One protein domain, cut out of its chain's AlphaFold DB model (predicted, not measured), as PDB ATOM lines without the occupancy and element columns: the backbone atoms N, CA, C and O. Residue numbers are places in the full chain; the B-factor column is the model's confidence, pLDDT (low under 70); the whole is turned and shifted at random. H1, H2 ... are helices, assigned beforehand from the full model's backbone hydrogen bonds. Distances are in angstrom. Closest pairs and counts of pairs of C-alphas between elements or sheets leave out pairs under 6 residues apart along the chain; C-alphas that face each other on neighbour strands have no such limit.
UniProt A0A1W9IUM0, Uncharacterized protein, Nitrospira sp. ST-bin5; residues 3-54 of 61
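AT A GLANCE: This is residues 3 to 54 of the 61 residues of an uncharacterized protein of Nitrospira sp. ST-bin5 (UniProt A0A1W9IUM0). Two helices make an open, flat V, with H1 the longer arm and H2 folding back from its far end; they meet near the tight link, and residues 3 to 19 and 41 to 54 stand free. The printed part has 52 residues with H1 then H2, no named strand, and is all helix. It is loose, with a radius of gyration of the C-alphas of 14.3 A, and spans 41 by 31 by 11 A.

HOW THE PARTS SIT: H1, residues 3 to 30, touches H2, residues 35 to 53, with residues 23 to 27 alone. The closest C-alphas, of Val 24 and Gly 37, are 6.4 A apart. The helices run opposite ways at a steep tilt of 59 degrees. O i to N i+4 pairs are within hydrogen-bond range in 22 of 24 for H1 and 12 of 15 for H2.

IN THESE COORDINATES: H1 begins at C-alpha 3 (-48.981, 18.613, -11.971) and is 39.5 A long. H2 is 27.0 A long, ending at C-alpha 53 (-59.802, 47.382, -28.395).

THE WHOLE: The farthest C-alphas, of Thr 3 and Gly 31, are 40.9 A apart. The printed part has no cut. Mean pLDDT of the printed part is 70.8; residues 26 to 38 are among those under 70.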
ATOM      1  N   THR A   3     -50.422  18.330 -11.972       62.34
ATOM      2  CA  THR A   3     -48.981  18.613 -11.971       62.34
ATOM      3  C   THR A   3     -48.230  18.246 -13.262       62.34
ATOM      4  O   THR A   3     -47.401  19.060 -13.665       62.34
ATOM      5  N   PRO A   4     -48.498  17.125 -13.978       65.94
ATOM      6  CA  PRO A   4     -47.703  16.787 -15.166       65.94
ATOM      7  C   PRO A   4     -47.971  17.735 -16.342       65.94
ATOM      8  O   PRO A   4     -47.066  18.046 -17.110       65.94
ATOM      9  N   PHE A   5     -49.199  18.250 -16.448       70.00
ATOM     10  CA  PHE A   5     -49.591  19.163 -17.521       70.00
ATOM     11  C   PHE A   5     -48.961  20.552 -17.342       70.00
ATOM     12  O   PHE A   5     -48.465  21.150 -18.293       70.00
ATOM     13  N   SER A   6     -48.915  21.041 -16.098       74.69
ATOM     14  CA  SER A   6     -48.286  22.322 -15.757       74.69
ATOM     15  C   SER A   6     -46.766  22.294 -15.960       74.69
ATOM     16  O   SER A   6     -46.202  23.267 -16.457       74.69
ATOM     17  N   LEU A   7     -46.113  21.163 -15.670       83.56
ATOM     18  CA  LEU A   7     -44.678  20.988 -15.908       83.56
ATOM     19  C   LEU A   7     -44.336  20.998 -17.407       83.56
ATOM     20  O   LEU A   7     -43.359  21.624 -17.812       83.56
ATOM     21  N   GLY A   8     -45.172  20.364 -18.238       83.62
ATOM     22  CA  GLY A   8     -45.028  20.402 -19.697       83.62
ATOM     23  C   GLY A   8     -45.143  21.820 -20.261       83.62
ATOM     24  O   GLY A   8     -44.319  22.227 -21.080       83.62
ATOM     25  N   LEU A   9     -46.110  22.602 -19.770       80.12
ATOM     26  CA  LEU A   9     -46.261  24.013 -20.140       80.12
ATOM     27  C   LEU A   9     -45.072  24.864 -19.675       80.12
ATOM     28  O   LEU A   9     -44.613  25.710 -20.431       80.12
ATOM     29  N   PHE A  10     -44.529  24.615 -18.481       84.25
ATOM     30  CA  PHE A  10     -43.369  25.346 -17.962       84.25
ATOM     31  C   PHE A  10     -42.122  25.162 -18.841       84.25
ATOM     32  O   PHE A  10     -41.458  26.134 -19.202       84.25
ATOM     33  N   VAL A  11     -41.837  23.922 -19.246       87.19
ATOM     34  CA  VAL A  11     -40.718  23.615 -20.150       87.19
ATOM     35  C   VAL A  11     -40.945  24.234 -21.532       87.19
ATOM     36  O   VAL A  11     -40.017  24.799 -22.111       87.19
ATOM     37  N   LEU A  12     -42.178  24.181 -22.043       82.88
ATOM     38  CA  LEU A  12     -42.542  24.782 -23.325       82.88
ATOM     39  C   LEU A  12     -42.378  26.309 -23.308       82.88
ATOM     40  O   LEU A  12     -41.832  26.873 -24.254       82.88
ATOM     41  N   THR A  13     -42.789  26.972 -22.224       83.75
ATOM     42  CA  THR A  13     -42.611  28.416 -22.033       83.75
ATOM     43  C   THR A  13     -41.135  28.787 -21.942       83.75
ATOM     44  O   THR A  13     -40.714  29.693 -22.655       83.75
ATOM     45  N   GLY A  14     -40.322  28.063 -21.163       85.25
ATOM     46  CA  GLY A  14     -38.880  28.326 -21.064       85.25
ATOM     47  C   GLY A  14     -38.140  28.138 -22.395       85.25
ATOM     48  O   GLY A  14     -37.320  28.972 -22.781       85.25
ATOM     49  N   LEU A  15     -38.480  27.089 -23.154       82.31
ATOM     50  CA  LEU A  15     -37.970  26.885 -24.516       82.31
ATOM     51  C   LEU A  15     -38.402  28.011 -25.458       82.31
ATOM     52  O   LEU A  15     -37.595  28.491 -26.255       82.31
ATOM     53  N   CYS A  16     -39.659  28.439 -25.365       79.81
ATOM     54  CA  CYS A  16     -40.184  29.519 -26.186       79.81
ATOM     55  C   CYS A  16     -39.539  30.863 -25.830       79.81
ATOM     56  O   CYS A  16     -39.309  31.656 -26.732       79.81
ATOM     57  N   GLU A  17     -39.192  31.104 -24.564       81.25
ATOM     58  CA  GLU A  17     -38.551  32.328 -24.070       81.25
ATOM     59  C   GLU A  17     -37.076  32.420 -24.496       81.25
ATOM     60  O   GLU A  17     -36.645  33.432 -25.059       81.25
ATOM     61  N   ILE A  18     -36.321  31.329 -24.345       80.62
ATOM     62  CA  ILE A  18     -34.897  31.272 -24.712       80.62
ATOM     63  C   ILE A  18     -34.720  31.138 -26.232       80.62
ATOM     64  O   ILE A  18     -33.928  31.867 -26.836       80.62
ATOM     65  N   GLY A  19     -35.487  30.258 -26.886       75.50
ATOM     66  CA  GLY A  19     -35.432  30.052 -28.341       75.50
ATOM     67  C   GLY A  19     -35.800  31.312 -29.126       75.50
ATOM     68  O   GLY A  19     -35.210  31.624 -30.159       75.50
ATOM     69  N   SER A  20     -36.703  32.105 -28.564       67.25
ATOM     70  CA  SER A  20     -37.069  33.438 -29.019       67.25
ATOM     71  C   SER A  20     -35.910  34.442 -29.061       67.25
ATOM     72  O   SER A  20     -35.792  35.200 -30.026       67.25
ATOM     73  N   GLY A  21     -35.070  34.484 -28.022       75.56
ATOM     74  CA  GLY A  21     -33.876  35.338 -27.984       75.56
ATOM     75  C   GLY A  21     -32.777  34.827 -28.917       75.56
ATOM     76  O   GLY A  21     -32.127  35.609 -29.611       75.56
ATOM     77  N   TYR A  22     -32.637  33.505 -29.009       72.00
ATOM     78  CA  TYR A  22     -31.675  32.858 -29.896       72.00
ATOM     79  C   TYR A  22     -31.962  33.133 -31.378       72.00
ATOM     80  O   TYR A  22     -31.041  33.410 -32.140       72.00
ATOM     81  N   LEU A  23     -33.234  33.143 -31.789       66.12
ATOM     82  CA  LEU A  23     -33.640  33.499 -33.154       66.12
ATOM     83  C   LEU A  23     -33.309  34.958 -33.516       66.12
ATOM     84  O   LEU A  23     -32.919  35.221 -34.652       66.12
ATOM     85  N   VAL A  24     -33.396  35.895 -32.563       68.69
ATOM     86  CA  VAL A  24     -32.973  37.298 -32.758       68.69
ATOM     87  C   VAL A  24     -31.457  37.390 -32.913       68.69
ATOM     88  O   VAL A  24     -30.953  38.121 -33.764       68.69
ATOM     89  N   TRP A  25     -30.718  36.619 -32.121       72.38
ATOM     90  CA  TRP A  25     -29.264  36.575 -32.203       72.38
ATOM     91  C   TRP A  25     -28.764  35.914 -33.494       72.38
ATOM     92  O   TRP A  25     -27.825  36.413 -34.113       72.38
ATOM     93  N   LEU A  26     -29.429  34.844 -33.943       65.19
ATOM     94  CA  LEU A  26     -29.181  34.190 -35.230       65.19
ATOM     95  C   LEU A  26     -29.479  35.142 -36.398       65.19
ATOM     96  O   LEU A  26     -28.735  35.170 -37.375       65.19
ATOM     97  N   TRP A  27     -30.533  35.952 -36.279       62.16
ATOM     98  CA  TRP A  27     -30.850  36.993 -37.253       62.16
ATOM     99  C   TRP A  27     -29.755  38.067 -37.323       62.16
ATOM    100  O   TRP A  27     -29.285  38.391 -38.412       62.16
ATOM    101  N   PHE A  28     -29.303  38.567 -36.170       64.38
ATOM    102  CA  PHE A  28     -28.304  39.635 -36.098       64.38
ATOM    103  C   PHE A  28     -26.898  39.184 -36.523       64.38
ATOM    104  O   PHE A  28     -26.154  39.972 -37.101       64.38
ATOM    105  N   ARG A  29     -26.516  37.927 -36.244       67.69
ATOM    106  CA  ARG A  29     -25.172  37.410 -36.563       67.69
ATOM    107  C   ARG A  29     -25.056  36.718 -37.914       67.69
ATOM    108  O   ARG A  29     -24.001  36.816 -38.528       67.69
ATOM    109  N   GLU A  30     -26.095  36.022 -38.366       66.25
ATOM    110  CA  GLU A  30     -25.970  35.098 -39.500       66.25
ATOM    111  C   GLU A  30     -26.706  35.572 -40.768       66.25
ATOM    112  O   GLU A  30     -26.653  34.896 -41.793       66.25
ATOM    113  N   GLY A  31     -27.437  36.698 -40.720       60.62
ATOM    114  CA  GLY A  31     -28.198  37.220 -41.869       60.62
ATOM    115  C   GLY A  31     -29.299  36.276 -42.384       60.62
ATOM    116  O   GLY A  31     -29.826  36.458 -43.482       60.62
ATOM    117  N   ARG A  32     -29.642  35.242 -41.603       58.09
ATOM    118  CA  ARG A  32     -30.690  34.250 -41.896       58.09
ATOM    119  C   ARG A  32     -32.065  34.940 -41.921       58.09
ATOM    120  O   ARG A  32     -32.242  35.948 -41.239       58.09
ATOM    121  N   PRO A  33     -33.032  34.452 -42.722       54.88
ATOM    122  CA  PRO A  33     -34.171  35.258 -43.156       54.88
ATOM    123  C   PRO A  33     -34.978  35.844 -41.990       54.88
ATOM    124  O   PRO A  33     -35.385  35.135 -41.070       54.88
ATOM    125  N   LEU A  34     -35.259  37.150 -42.107       56.53
ATOM    126  CA  LEU A  34     -36.081  38.001 -41.229       56.53
ATOM    127  C   LEU A  34     -37.465  37.419 -40.880       56.53
ATOM    128  O   LEU A  34     -38.148  37.955 -40.011       56.53
ATOM    129  N   SER A  35     -37.905  36.361 -41.561       62.78
ATOM    130  CA  SER A  35     -39.244  35.781 -41.454       62.78
ATOM    131  C   SER A  35     -39.605  35.367 -40.026       62.78
ATOM    132  O   SER A  35     -40.731  35.611 -39.596       62.78
ATOM    133  N   TYR A  36     -38.653  34.833 -39.254       58.59
ATOM    134  CA  TYR A  36     -38.890  34.444 -37.857       58.59
ATOM    135  C   TYR A  36     -38.949  35.639 -36.890       58.59
ATOM    136  O   TYR A  36     -39.713  35.610 -35.925       58.59
ATOM    137  N   GLY A  37     -38.192  36.709 -37.154       64.31
ATOM    138  CA  GLY A  37     -38.239  37.945 -36.364       64.31
ATOM    139  C   GLY A  37     -39.499  38.772 -36.642       64.31
ATOM    140  O   GLY A  37     -40.146  39.250 -35.710       64.31
ATOM    141  N   ILE A  38     -39.899  38.870 -37.916       65.25
ATOM    142  CA  ILE A  38     -41.106  39.590 -38.350       65.25
ATOM    143  C   ILE A  38     -42.370  38.899 -37.840       65.25
ATOM    144  O   ILE A  38     -43.257  39.575 -37.321       65.25
ATOM    145  N   ALA A  39     -42.451  37.565 -37.928       71.06
ATOM    146  CA  ALA A  39     -43.603  36.823 -37.413       71.06
ATOM    147  C   ALA A  39     -43.823  37.086 -35.912       71.06
ATOM    148  O   ALA A  39     -44.956  37.207 -35.449       71.06
ATOM    149  N   ARG A  40     -42.735  37.253 -35.153       65.12
ATOM    150  CA  ARG A  40     -42.778  37.526 -33.717       65.12
ATOM    151  C   ARG A  40     -43.116  38.983 -33.391       65.12
ATOM    152  O   ARG A  40     -43.918  39.223 -32.492       65.12
ATOM    153  N   ALA A  41     -42.562  39.941 -34.134       66.31
ATOM    154  CA  ALA A  41     -42.940  41.350 -34.018       66.31
ATOM    155  C   ALA A  41     -44.431  41.550 -34.331       66.31
ATOM    156  O   ALA A  41     -45.115  42.269 -33.609       66.31
ATOM    157  N   ALA A  42     -44.955  40.846 -35.339       78.69
ATOM    158  CA  ALA A  42     -46.371  40.884 -35.684       78.69
ATOM    159  C   ALA A  42     -47.259  40.378 -34.535       78.69
ATOM    160  O   ALA A  42     -48.210  41.064 -34.168       78.69
ATOM    161  N   ILE A  43     -46.927  39.236 -33.917       73.69
ATOM    162  CA  ILE A  43     -47.690  38.697 -32.776       73.69
ATOM    163  C   ILE A  43     -47.608  39.628 -31.558       73.69
ATOM    164  O   ILE A  43     -48.621  39.847 -30.903       73.69
ATOM    165  N   PHE A  44     -46.443  40.215 -31.268       73.25
ATOM    166  CA  PHE A  44     -46.272  41.131 -30.132       73.25
ATOM    167  C   PHE A  44     -47.032  42.454 -30.327       73.25
ATOM    168  O   PHE A  44     -47.697  42.928 -29.408       73.25
ATOM    169  N   ILE A  45     -47.001  43.014 -31.541       75.81
ATOM    170  CA  ILE A  45     -47.785  44.198 -31.918       75.81
ATOM    171  C   ILE A  45     -49.283  43.889 -31.825       75.81
ATOM    172  O   ILE A  45     -50.026  44.655 -31.219       75.81
ATOM    173  N   LEU A  46     -49.730  42.743 -32.348       76.75
ATOM    174  CA  LEU A  46     -51.121  42.298 -32.220       76.75
ATOM    175  C   LEU A  46     -51.532  42.133 -30.754       76.75
ATOM    176  O   LEU A  46     -52.606  42.590 -30.377       76.75
ATOM    177  N   TYR A  47     -50.674  41.557 -29.912       66.88
ATOM    178  CA  TYR A  47     -50.954  41.385 -28.486       66.88
ATOM    179  C   TYR A  47     -51.008  42.714 -27.723       66.88
ATOM    180  O   TYR A  47     -51.740  42.815 -26.748       66.88
ATOM    181  N   GLY A  48     -50.274  43.741 -28.159       68.19
ATOM    182  CA  GLY A  48     -50.387  45.098 -27.616       68.19
ATOM    183  C   GLY A  48     -51.623  45.852 -28.116       68.19
ATOM    184  O   GLY A  48     -52.195  46.643 -27.374       68.19
ATOM    185  N   ILE A  49     -52.070  45.587 -29.347       72.19
ATOM    186  CA  ILE A  49     -53.205  46.278 -29.975       72.19
ATOM    187  C   ILE A  49     -54.551  45.673 -29.551       72.19
ATOM    188  O   ILE A  49     -55.482  46.416 -29.250       72.19
ATOM    189  N   ILE A  50     -54.681  44.348 -29.466       71.56
ATOM    190  CA  ILE A  50     -55.927  43.673 -29.060       71.56
ATOM    191  C   ILE A  50     -56.500  44.198 -27.719       71.56
ATOM    192  O   ILE A  50     -57.693  44.501 -27.679       71.56
ATOM    193  N   PRO A  51     -55.715  44.397 -26.640       63.81
ATOM    194  CA  PRO A  51     -56.233  44.944 -25.386       63.81
ATOM    195  C   PRO A  51     -56.594  46.436 -25.460       63.81
ATOM    196  O   PRO A  51     -57.364  46.892 -24.625       63.81
ATOM    197  N   THR A  52     -56.128  47.196 -26.462       66.44
ATOM    198  CA  THR A  52     -56.597  48.585 -26.684       66.44
ATOM    199  C   THR A  52     -58.002  48.643 -27.281       66.44
ATOM    200  O   THR A  52     -58.712  49.628 -27.101       66.44
ATOM    201  N   PHE A  53     -58.426  47.564 -27.944       65.31
ATOM    202  CA  PHE A  53     -59.802  47.382 -28.395       65.31
ATOM    203  C   PHE A  53     -60.712  46.810 -27.304       65.31
ATOM    204  O   PHE A  53     -61.934  46.855 -27.453       65.31
ATOM    205  N   GLN A  54     -60.163  46.313 -26.190       53.81
ATOM    206  CA  GLN A  54     -60.981  46.106 -25.003       53.81
ATOM    207  C   GLN A  54     -61.289  47.462 -24.372       53.81
ATOM    208  O   GLN A  54     -60.416  48.139 -23.835       53.81
TER     209      GLN A  54